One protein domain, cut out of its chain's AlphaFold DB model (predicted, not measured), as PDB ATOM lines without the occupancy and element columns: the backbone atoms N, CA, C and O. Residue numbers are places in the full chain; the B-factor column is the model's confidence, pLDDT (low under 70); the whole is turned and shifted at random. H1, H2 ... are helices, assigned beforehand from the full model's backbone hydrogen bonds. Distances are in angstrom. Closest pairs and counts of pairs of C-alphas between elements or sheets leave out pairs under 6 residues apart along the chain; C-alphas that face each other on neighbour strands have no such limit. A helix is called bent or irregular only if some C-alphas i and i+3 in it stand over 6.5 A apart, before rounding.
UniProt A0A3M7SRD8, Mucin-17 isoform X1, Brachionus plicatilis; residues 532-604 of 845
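This is residues 532 to 604 of the 845 residues of the protein "Mucin-17 isoform X1" of Brachionus plicatilis (UniProt A0A3M7SRD8). An open, loosely spread chain of three helices: one long helix, H1, is a long arm, a shorter helix, H2, packs about perpendicular to it near its last residues, at residues 551 to 558, and a thin link, residues 584 to 591, leads away to a third helix, H3, a separate short arm that touches neither of the first two. The space between the arms H1 and H3 is empty, and residues 532 to 550 of H1 stick out. The printed part has 73 residues with three named helices, H1, H2 and H3 in that order along the chain, and no named strand; the class is all helix. The whole is extended, with a radius of gyration of the C-alphas of 17.7 A, and flat in outline, with spans of 50 by 39 by 20 A.

The longest helix is H1, residues 532 to 559. It touches H2, residues 570 to 583, with residues 551 to 558 alone. The closest C-alphas of the two are those of Asp 554 and Arg 579, 5.3 A apart, and 12 pairs of C-alphas are within 8 A. Their lines stand about perpendicular, at 84 degrees, and their centres are 19.6 A apart. H3, residues 592 to 604, is apart from H1. H3 is apart from H2 too, though the two follow each other in the chain. Every O i to N i+4 pair is within hydrogen-bond range in H1 and H3, while in H2 it is 5 of 10.

H1 has 28 residues and is 40.7 A from first to last C-alpha; it begins at C-alpha 532, at (101.965, 175.253, 157.261), and ends at C-alpha 559, at (121.748, 177.557, 121.808). H2, from Arg 570 to Phe 583, has 14 residues and is 21.1 A long. H3 has 13 residues, is 18.3 A long, and ends at C-alpha 604, at (105.946, 150.454, 142.766). No helix is bent or irregular.

The two C-alphas farthest apart are those of Lys 564 and Gln 604, at 50.8 A, while the C-alphas of Tyr 532 and Gln 604, the first and last printed, are 29.0 A apart. The printed part has no cut. The link from H1 to H2 has 10 residues and the link from H2 to H3 has 8; both are short, not tight. Among the stretches that stand free are residues 568 to 574, of which 570 to 574 belong to H2, and residues 584 to 589. The mean pLDDT of the printed part is 85.4, and residues 582 to 590 of the model are under 70.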
ATOM      1  N   TYR A 532     100.580 175.726 157.314       90.38
ATOM      2  CA  TYR A 532     101.965 175.253 157.261       90.38
ATOM      3  C   TYR A 532     102.214 174.309 156.069       90.38
ATOM      4  O   TYR A 532     103.211 174.460 155.362       90.38
ATOM      5  N   LEU A 533     101.290 173.380 155.800       90.00
ATOM      6  CA  LEU A 533     101.372 172.470 154.651       90.00
ATOM      7  C   LEU A 533     101.288 173.232 153.314       90.00
ATOM      8  O   LEU A 533     102.083 172.994 152.407       90.00
ATOM      9  N   GLU A 534     100.380 174.205 153.227       92.31
ATOM     10  CA  GLU A 534     100.220 175.118 152.090       92.31
ATOM     11  C   GLU A 534     101.497 175.942 151.827       92.31
ATOM     12  O   GLU A 534     101.953 176.038 150.686       92.31
ATOM     13  N   GLN A 535     102.147 176.450 152.882       91.50
ATOM     14  CA  GLN A 535     103.446 177.125 152.781       91.50
ATOM     15  C   GLN A 535     104.568 176.192 152.299       91.50
ATOM     16  O   GLN A 535     105.374 176.609 151.465       91.50
ATOM     17  N   GLN A 536     104.621 174.934 152.760       87.50
ATOM     18  CA  GLN A 536     105.582 173.959 152.225       87.50
ATOM     19  C   GLN A 536     105.337 173.660 150.741       87.50
ATOM     20  O   GLN A 536     106.295 173.564 149.972       87.50
ATOM     21  N   HIS A 537     104.077 173.508 150.329       87.00
ATOM     22  CA  HIS A 537     103.729 173.236 148.936       87.00
ATOM     23  C   HIS A 537     104.126 174.404 148.021       87.00
ATOM     24  O   HIS A 537     104.830 174.196 147.033       87.00
ATOM     25  N   LEU A 538     103.791 175.642 148.405       91.12
ATOM     26  CA  LEU A 538     104.187 176.843 147.664       91.12
ATOM     27  C   LEU A 538     105.718 177.004 147.596       91.12
ATOM     28  O   LEU A 538     106.254 177.349 146.545       91.12
ATOM     29  N   ALA A 539     106.446 176.690 148.675       88.56
ATOM     30  CA  ALA A 539     107.911 176.699 148.664       88.56
ATOM     31  C   ALA A 539     108.497 175.663 147.683       88.56
ATOM     32  O   ALA A 539     109.393 175.998 146.905       88.56
ATOM     33  N   LYS A 540     107.962 174.431 147.657       86.00
ATOM     34  CA  LYS A 540     108.351 173.390 146.685       86.00
ATOM     35  C   LYS A 540     108.067 173.828 145.241       86.00
ATOM     36  O   LYS A 540     108.928 173.656 144.380       86.00
ATOM     37  N   GLN A 541     106.903 174.430 144.981       88.12
ATOM     38  CA  GLN A 541     106.556 174.962 143.658       88.12
ATOM     39  C   GLN A 541     107.492 176.101 143.229       88.12
ATOM     40  O   GLN A 541     108.004 176.070 142.113       88.12
ATOM     41  N   ASN A 542     107.801 177.049 144.116       91.19
ATOM     42  CA  ASN A 542     108.725 178.149 143.815       91.19
ATOM     43  C   ASN A 542     110.145 177.649 143.494       91.19
ATOM     44  O   ASN A 542     110.775 178.155 142.565       91.19
ATOM     45  N   ILE A 543     110.634 176.623 144.201       91.69
ATOM     46  CA  ILE A 543     111.921 175.974 143.895       91.69
ATOM     47  C   ILE A 543     111.871 175.301 142.513       91.69
ATOM     48  O   ILE A 543     112.759 175.533 141.694       91.69
ATOM     49  N   LYS A 544     110.818 174.524 142.216       90.62
ATOM     50  CA  LYS A 544     110.620 173.876 140.905       90.62
ATOM     51  C   LYS A 544     110.571 174.893 139.759       90.62
ATOM     52  O   LYS A 544     111.215 174.688 138.733       90.62
ATOM     53  N   ASN A 545     109.854 176.000 139.944       91.44
ATOM     54  CA  ASN A 545     109.731 177.061 138.945       91.44
ATOM     55  C   ASN A 545     111.073 177.772 138.714       91.44
ATOM     56  O   ASN A 545     111.473 177.935 137.567       91.44
ATOM     57  N   SER A 546     111.811 178.094 139.783       90.00
ATOM     58  CA  SER A 546     113.156 178.685 139.700       90.00
ATOM     59  C   SER A 546     114.152 177.780 138.955       90.00
ATOM     60  O   SER A 546     114.888 178.247 138.085       90.00
ATOM     61  N   ILE A 547     114.122 176.466 139.220       89.88
ATOM     62  CA  ILE A 547     114.941 175.476 138.499       89.88
ATOM     63  C   ILE A 547     114.554 175.419 137.015       89.88
ATOM     64  O   ILE A 547     115.437 175.466 136.161       89.88
ATOM     65  N   ASN A 548     113.258 175.372 136.691       87.62
ATOM     66  CA  ASN A 548     112.781 175.364 135.303       87.62
ATOM     67  C   ASN A 548     113.153 176.654 134.554       87.62
ATOM     68  O   ASN A 548     113.614 176.597 133.417       87.62
ATOM     69  N   GLU A 549     113.000 177.818 135.188       91.56
ATOM     70  CA  GLU A 549     113.442 179.097 134.634       91.56
ATOM     71  C   GLU A 549     114.946 179.112 134.356       91.56
ATOM     72  O   GLU A 549     115.368 179.590 133.305       91.56
ATOM     73  N   GLN A 550     115.760 178.614 135.292       87.81
ATOM     74  CA  GLN A 550     117.210 178.562 135.125       87.81
ATOM     75  C   GLN A 550     117.609 177.588 134.010       87.81
ATOM     76  O   GLN A 550     118.433 177.944 133.170       87.81
ATOM     77  N   LEU A 551     116.958 176.422 133.932       86.81
ATOM     78  CA  LEU A 551     117.127 175.459 132.843       86.81
ATOM     79  C   LEU A 551     116.818 176.097 131.480       86.81
ATOM     80  O   LEU A 551     117.624 175.979 130.563       86.81
ATOM     81  N   VAL A 552     115.697 176.816 131.347       89.25
ATOM     82  CA  VAL A 552     115.316 177.504 130.097       89.25
ATOM     83  C   VAL A 552     116.298 178.631 129.751       89.25
ATOM     84  O   VAL A 552     116.659 178.791 128.584       89.25
ATOM     85  N   LYS A 553     116.782 179.389 130.745       89.56
ATOM     86  CA  LYS A 553     117.812 180.429 130.550       89.56
ATOM     87  C   LYS A 553     119.127 179.820 130.059       89.56
ATOM     88  O   LYS A 553     119.700 180.327 129.097       89.56
ATOM     89  N   ASP A 554     119.587 178.729 130.665       87.12
ATOM     90  CA  ASP A 554     120.840 178.073 130.282       87.12
ATOM     91  C   ASP A 554     120.720 177.306 128.952       87.12
ATOM     92  O   ASP A 554     121.652 177.360 128.149       87.12
ATOM     93  N   GLN A 555     119.560 176.709 128.649       87.31
ATOM     94  CA  GLN A 555     119.243 176.171 127.318       87.31
ATOM     95  C   GLN A 555     119.294 177.266 126.249       87.31
ATOM     96  O   GLN A 555     119.971 177.105 125.235       87.31
ATOM     97  N   LYS A 556     118.644 178.416 126.472       88.50
ATOM     98  CA  LYS A 556     118.718 179.514 125.505       88.50
ATOM     99  C   LYS A 556     120.162 179.997 125.318       88.50
ATOM    100  O   LYS A 556     120.608 180.157 124.188       88.50
ATOM    101  N   LEU A 557     120.908 180.186 126.405       88.25
ATOM    102  CA  LEU A 557     122.257 180.765 126.382       88.25
ATOM    103  C   LEU A 557     123.374 179.803 125.929       88.25
ATOM    104  O   LEU A 557     124.515 180.245 125.796       88.25
ATOM    105  N   ALA A 558     123.073 178.524 125.688       87.25
ATOM    106  CA  ALA A 558     123.957 177.590 124.981       87.25
ATOM    107  C   ALA A 558     123.466 177.224 123.562       87.25
ATOM    108  O   ALA A 558     124.258 176.713 122.774       87.25
ATOM    109  N   ALA A 559     122.216 177.545 123.201       87.25
ATOM    110  CA  ALA A 559     121.748 177.557 121.808       87.25
ATOM    111  C   ALA A 559     122.133 178.858 121.071       87.25
ATOM    112  O   ALA A 559     122.537 178.819 119.912       87.25
ATOM    113  N   GLU A 560     122.062 180.002 121.760       88.56
ATOM    114  CA  GLU A 560     122.488 181.333 121.298       88.56
ATOM    115  C   GLU A 560     123.689 181.843 122.136       88.56
ATOM    116  O   GLU A 560     123.544 182.786 122.921       88.56
ATOM    117  N   PRO A 561     124.880 181.218 122.054       87.88
ATOM    118  CA  PRO A 561     126.024 181.633 122.859       87.88
ATOM    119  C   PRO A 561     126.669 182.929 122.349       87.88
ATOM    120  O   PRO A 561     126.830 183.160 121.150       87.88
ATOM    121  N   ASP A 562     127.114 183.768 123.284       88.25
ATOM    122  CA  ASP A 562     127.836 185.002 122.973       88.25
ATOM    123  C   ASP A 562     129.300 184.715 122.598       88.25
ATOM    124  O   ASP A 562     130.180 184.627 123.458       88.25
ATOM    125  N   PHE A 563     129.546 184.592 121.292       86.88
ATOM    126  CA  PHE A 563     130.881 184.498 120.691       86.88
ATOM    127  C   PHE A 563     131.638 185.839 120.618       86.88
ATOM    128  O   PHE A 563     132.807 185.848 120.233       86.88
ATOM    129  N   LYS A 564     130.991 186.979 120.906       93.31
ATOM    130  CA  LYS A 564     131.559 188.324 120.698       93.31
ATOM    131  C   LYS A 564     132.226 188.871 121.955       93.31
ATOM    132  O   LYS A 564     133.266 189.519 121.854       93.31
ATOM    133  N   THR A 565     131.653 188.615 123.129       91.25
ATOM    134  CA  THR A 565     132.230 189.058 124.405       91.25
ATOM    135  C   THR A 565     133.243 188.026 124.913       91.25
ATOM    136  O   THR A 565     132.828 186.915 125.255       91.25
ATOM    137  N   PRO A 566     134.544 188.350 125.050       92.69
ATOM    138  CA  PRO A 566     135.518 187.428 125.637       92.69
ATOM    139  C   PRO A 566     135.168 187.071 127.093       92.69
ATOM    140  O   PRO A 566     134.339 187.717 127.741       92.69
ATOM    141  N   PHE A 567     135.793 186.018 127.625       95.38
ATOM    142  CA  PHE A 567     135.646 185.655 129.035       95.38
ATOM    143  C   PHE A 567     136.381 186.668 129.920       95.38
ATOM    144  O   PHE A 567     137.580 186.878 129.748       95.38
ATOM    145  N   ASN A 568     135.677 187.266 130.884       92.75
ATOM    146  CA  ASN A 568     136.256 188.282 131.771       92.75
ATOM    147  C   ASN A 568     137.102 187.675 132.907       92.75
ATOM    148  O   ASN A 568     137.983 188.335 133.448       92.75
ATOM    149  N   ASP A 569     136.815 186.426 133.284       95.50
ATOM    150  CA  ASP A 569     137.522 185.656 134.312       95.50
ATOM    151  C   ASP A 569     137.299 184.145 134.089       95.50
ATOM    152  O   ASP A 569     136.346 183.734 133.417       95.50
ATOM    153  N   ARG A 570     138.117 183.296 134.722       95.00
ATOM    154  CA  ARG A 570     137.904 181.844 134.815       95.00
ATOM    155  C   ARG A 570     136.509 181.487 135.349       95.00
ATOM    156  O   ARG A 570     135.915 180.525 134.871       95.00
ATOM    157  N   THR A 571     135.972 182.237 136.310       93.62
ATOM    158  CA  THR A 571     134.630 181.998 136.873       93.62
ATOM    159  C   THR A 571     133.527 182.293 135.856       93.62
ATOM    160  O   THR A 571     132.518 181.591 135.818       93.62
ATOM    161  N   ASP A 572     133.717 183.310 135.015       91.94
ATOM    162  CA  ASP A 572     132.822 183.647 133.903       91.94
ATOM    163  C   ASP A 572     132.915 182.588 132.793       91.94
ATOM    164  O   ASP A 572     131.890 182.047 132.379       91.94
ATOM    165  N   ALA A 573     134.130 182.170 132.417       91.25
ATOM    166  CA  ALA A 573     134.342 181.050 131.499       91.25
ATOM    167  C   ALA A 573     133.637 179.769 131.975       91.25
ATOM    168  O   ALA A 573     132.866 179.186 131.218       91.25
ATOM    169  N   ILE A 574     133.812 179.369 133.241       90.88
ATOM    170  CA  ILE A 574     133.126 178.199 133.818       90.88
ATOM    171  C   ILE A 574     131.602 178.378 133.774       90.88
ATOM    172  O   ILE A 574     130.902 177.455 133.365       90.88
ATOM    173  N   LYS A 575     131.065 179.550 134.137       88.44
ATOM    174  CA  LYS A 575     129.613 179.812 134.100       88.44
ATOM    175  C   LYS A 575     129.032 179.741 132.687       88.44
ATOM    176  O   LYS A 575     127.960 179.166 132.518       88.44
ATOM    177  N   ARG A 576     129.711 180.303 131.681       88.44
ATOM    178  CA  ARG A 576     129.246 180.250 130.284       88.44
ATOM    179  C   ARG A 576     129.400 178.848 129.689       88.44
ATOM    180  O   ARG A 576     128.472 178.375 129.043       88.44
ATOM    181  N   LEU A 577     130.523 178.169 129.943       88.12
ATOM    182  CA  LEU A 577     130.797 176.825 129.419       88.12
ATOM    183  C   LEU A 577     129.929 175.737 130.073       88.12
ATOM    184  O   LEU A 577     129.515 174.805 129.390       88.12
ATOM    185  N   SER A 578     129.589 175.873 131.359       85.31
ATOM    186  CA  SER A 578     128.755 174.898 132.080       85.31
ATOM    187  C   SER A 578     127.385 174.678 131.418       85.31
ATOM    188  O   SER A 578     126.862 173.566 131.409       85.31
ATOM    189  N   ARG A 579     126.826 175.712 130.772       86.62
ATOM    190  CA  ARG A 579     125.529 175.642 130.076       86.62
ATOM    191  C   ARG A 579     125.485 174.594 128.967       86.62
ATOM    192  O   ARG A 579     124.439 173.992 128.747       86.62
ATOM    193  N   TYR A 580     126.608 174.326 128.302       82.12
ATOM    194  CA  TYR A 580     126.658 173.307 127.254       82.12
ATOM    195  C   TYR A 580     126.497 171.879 127.802       82.12
ATOM    196  O   TYR A 580     126.088 171.004 127.043       82.12
ATOM    197  N   HIS A 581     126.699 171.631 129.106       75.38
ATOM    198  CA  HIS A 581     126.319 170.350 129.720       75.38
ATOM    199  C   HIS A 581     124.805 170.090 129.626       75.38
ATOM    200  O   HIS A 581     124.396 168.939 129.524       75.38
ATOM    201  N   VAL A 582     123.962 171.130 129.552       69.19
ATOM    202  CA  VAL A 582     122.508 170.977 129.333       69.19
ATOM    203  C   VAL A 582     122.193 170.468 127.913       69.19
ATOM    204  O   VAL A 582     121.144 169.867 127.688       69.19
ATOM    205  N   PHE A 583     123.121 170.639 126.964       65.81
ATOM    206  CA  PHE A 583     123.058 170.064 125.613       65.81
ATOM    207  C   PHE A 583     123.876 168.779 125.445       65.81
ATOM    208  O   PHE A 583     123.819 168.167 124.376       65.81
ATOM    209  N   GLN A 584     124.563 168.299 126.488       59.53
ATOM    210  CA  GLN A 584     125.186 166.974 126.493       59.53
ATOM    211  C   GLN A 584     124.129 165.872 126.670       59.53
ATOM    212  O   GLN A 584     124.137 165.104 127.626       59.53
ATOM    213  N   LYS A 585     123.273 165.720 125.647       55.62
ATOM    214  CA  LYS A 585     122.530 164.479 125.355       55.62
ATOM    215  C   LYS A 585     123.458 163.313 124.955       55.62
ATOM    216  O   LYS A 585     122.992 162.238 124.597       55.62
ATOM    217  N   THR A 586     124.771 163.527 124.985       48.91
ATOM    218  CA  THR A 586     125.810 162.536 124.728       48.91
ATOM    219  C   THR A 586     125.938 161.548 125.884       48.91
ATOM    220  O   THR A 586     126.675 161.798 126.836       48.91
ATOM    221  N   TYR A 587     125.278 160.402 125.735       50.34
ATOM    222  CA  TYR A 587     125.784 159.082 126.139       50.34
ATOM    223  C   TYR A 587     126.155 158.840 127.612       50.34
ATOM    224  O   TYR A 587     126.731 157.800 127.921       50.34
ATOM    225  N   PHE A 588     125.708 159.684 128.543       53.66
ATOM    226  CA  PHE A 588     125.295 159.176 129.853       53.66
ATOM    227  C   PHE A 588     123.936 158.489 129.698       53.66
ATOM    228  O   PHE A 588     122.902 158.981 130.152       53.66
ATOM    229  N   GLU A 589     123.963 157.342 129.017       59.38
ATOM    230  CA  GLU A 589     123.001 156.277 129.274       59.38
ATOM    231  C   GLU A 589     122.992 156.065 130.798       59.38
ATOM    232  O   GLU A 589     124.076 155.937 131.387       59.38
ATOM    233  N   PRO A 590     121.830 156.135 131.477       64.62
ATOM    234  CA  PRO A 590     121.779 155.888 132.909       64.62
ATOM    235  C   PRO A 590     122.443 154.544 133.184       64.62
ATOM    236  O   PRO A 590     122.154 153.575 132.483       64.62
ATOM    237  N   SER A 591     123.330 154.484 134.186       75.06
ATOM    238  CA  SER A 591     123.949 153.218 134.594       75.06
ATOM    239  C   SER A 591     122.862 152.149 134.675       75.06
ATOM    240  O   SER A 591     121.774 152.441 135.170       75.06
ATOM    241  N   HIS A 592     123.115 150.930 134.198       79.50
ATOM    242  CA  HIS A 592     122.080 149.890 134.147       79.50
ATOM    243  C   HIS A 592     121.412 149.671 135.521       79.50
ATOM    244  O   HIS A 592     120.224 149.362 135.607       79.50
ATOM    245  N   GLU A 593     122.142 149.895 136.619       81.94
ATOM    246  CA  GLU A 593     121.553 149.928 137.960       81.94
ATOM    247  C   GLU A 593     120.563 151.083 138.191       81.94
ATOM    248  O   GLU A 593     119.575 150.898 138.890       81.94
ATOM    249  N   ASP A 594     120.840 152.279 137.678       81.88
ATOM    250  CA  ASP A 594     120.045 153.493 137.885       81.88
ATOM    251  C   ASP A 594     118.814 153.550 136.975       81.88
ATOM    252  O   ASP A 594     117.763 153.992 137.439       81.88
ATOM    253  N   SER A 595     118.892 153.014 135.746       83.25
ATOM    254  CA  SER A 595     117.678 152.715 134.965       83.25
ATOM    255  C   SER A 595     116.812 151.717 135.729       83.25
ATOM    256  O   SER A 595     115.667 152.016 136.042       83.25
ATOM    257  N   LYS A 596     117.390 150.591 136.176       89.62
ATOM    258  CA  LYS A 596     116.646 149.575 136.932       89.62
ATOM    259  C   LYS A 596     116.027 150.119 138.228       89.62
ATOM    260  O   LYS A 596     114.900 149.761 138.539       89.62
ATOM    261  N   LYS A 597     116.707 151.011 138.962       90.75
ATOM    262  CA  LYS A 597     116.139 151.710 140.139       90.75
ATOM    263  C   LYS A 597     114.972 152.628 139.757       90.75
ATOM    264  O   LYS A 597     114.034 152.763 140.541       90.75
ATOM    265  N   PHE A 598     115.024 153.274 138.591       89.25
ATOM    266  CA  PHE A 598     113.909 154.068 138.073       89.25
ATOM    267  C   PHE A 598     112.722 153.174 137.698       89.25
ATOM    268  O   PHE A 598     111.603 153.469 138.114       89.25
ATOM    269  N   ASP A 599     112.971 152.056 137.018       92.81
ATOM    270  CA  ASP A 599     111.948 151.088 136.611       92.81
ATOM    271  C   ASP A 599     111.286 150.413 137.831       92.81
ATOM    272  O   ASP A 599     110.062 150.413 137.944       92.81
ATOM    273  N   GLU A 600     112.072 149.957 138.816       94.06
ATOM    274  CA  GLU A 600     111.580 149.421 140.101       94.06
ATOM    275  C   GLU A 600     110.743 150.447 140.887       94.06
ATOM    276  O   GLU A 600     109.790 150.085 141.583       94.06
ATOM    277  N   CYS A 601     111.091 151.735 140.806       93.38
ATOM    278  CA  CYS A 601     110.343 152.822 141.440       93.38
ATOM    279  C   CYS A 601     109.042 153.129 140.678       93.38
ATOM    280  O   CYS A 601     107.987 153.307 141.292       93.38
ATOM    281  N   PHE A 602     109.099 153.149 139.344       96.50
ATOM    282  CA  PHE A 602     107.943 153.339 138.475       96.50
ATOM    283  C   PHE A 602     106.924 152.209 138.651       96.50
ATOM    284  O   PHE A 602     105.738 152.494 138.832       96.50
ATOM    285  N   GLU A 603     107.377 150.953 138.697       96.81
ATOM    286  CA  GLU A 603     106.551 149.783 138.995       96.81
ATOM    287  C   GLU A 603     105.821 149.983 140.333       96.81
ATOM    288  O   GLU A 603     104.597 150.084 140.340       96.81
ATOM    289  N   GLN A 604     106.542 150.210 141.438       95.69
ATOM    290  CA  GLN A 604     105.946 150.454 142.766       95.69
ATOM    291  C   GLN A 604     104.928 151.610 142.797       95.69
ATOM    292  O   GLN A 604     103.898 151.519 143.477       95.69
TER     293      GLN A 604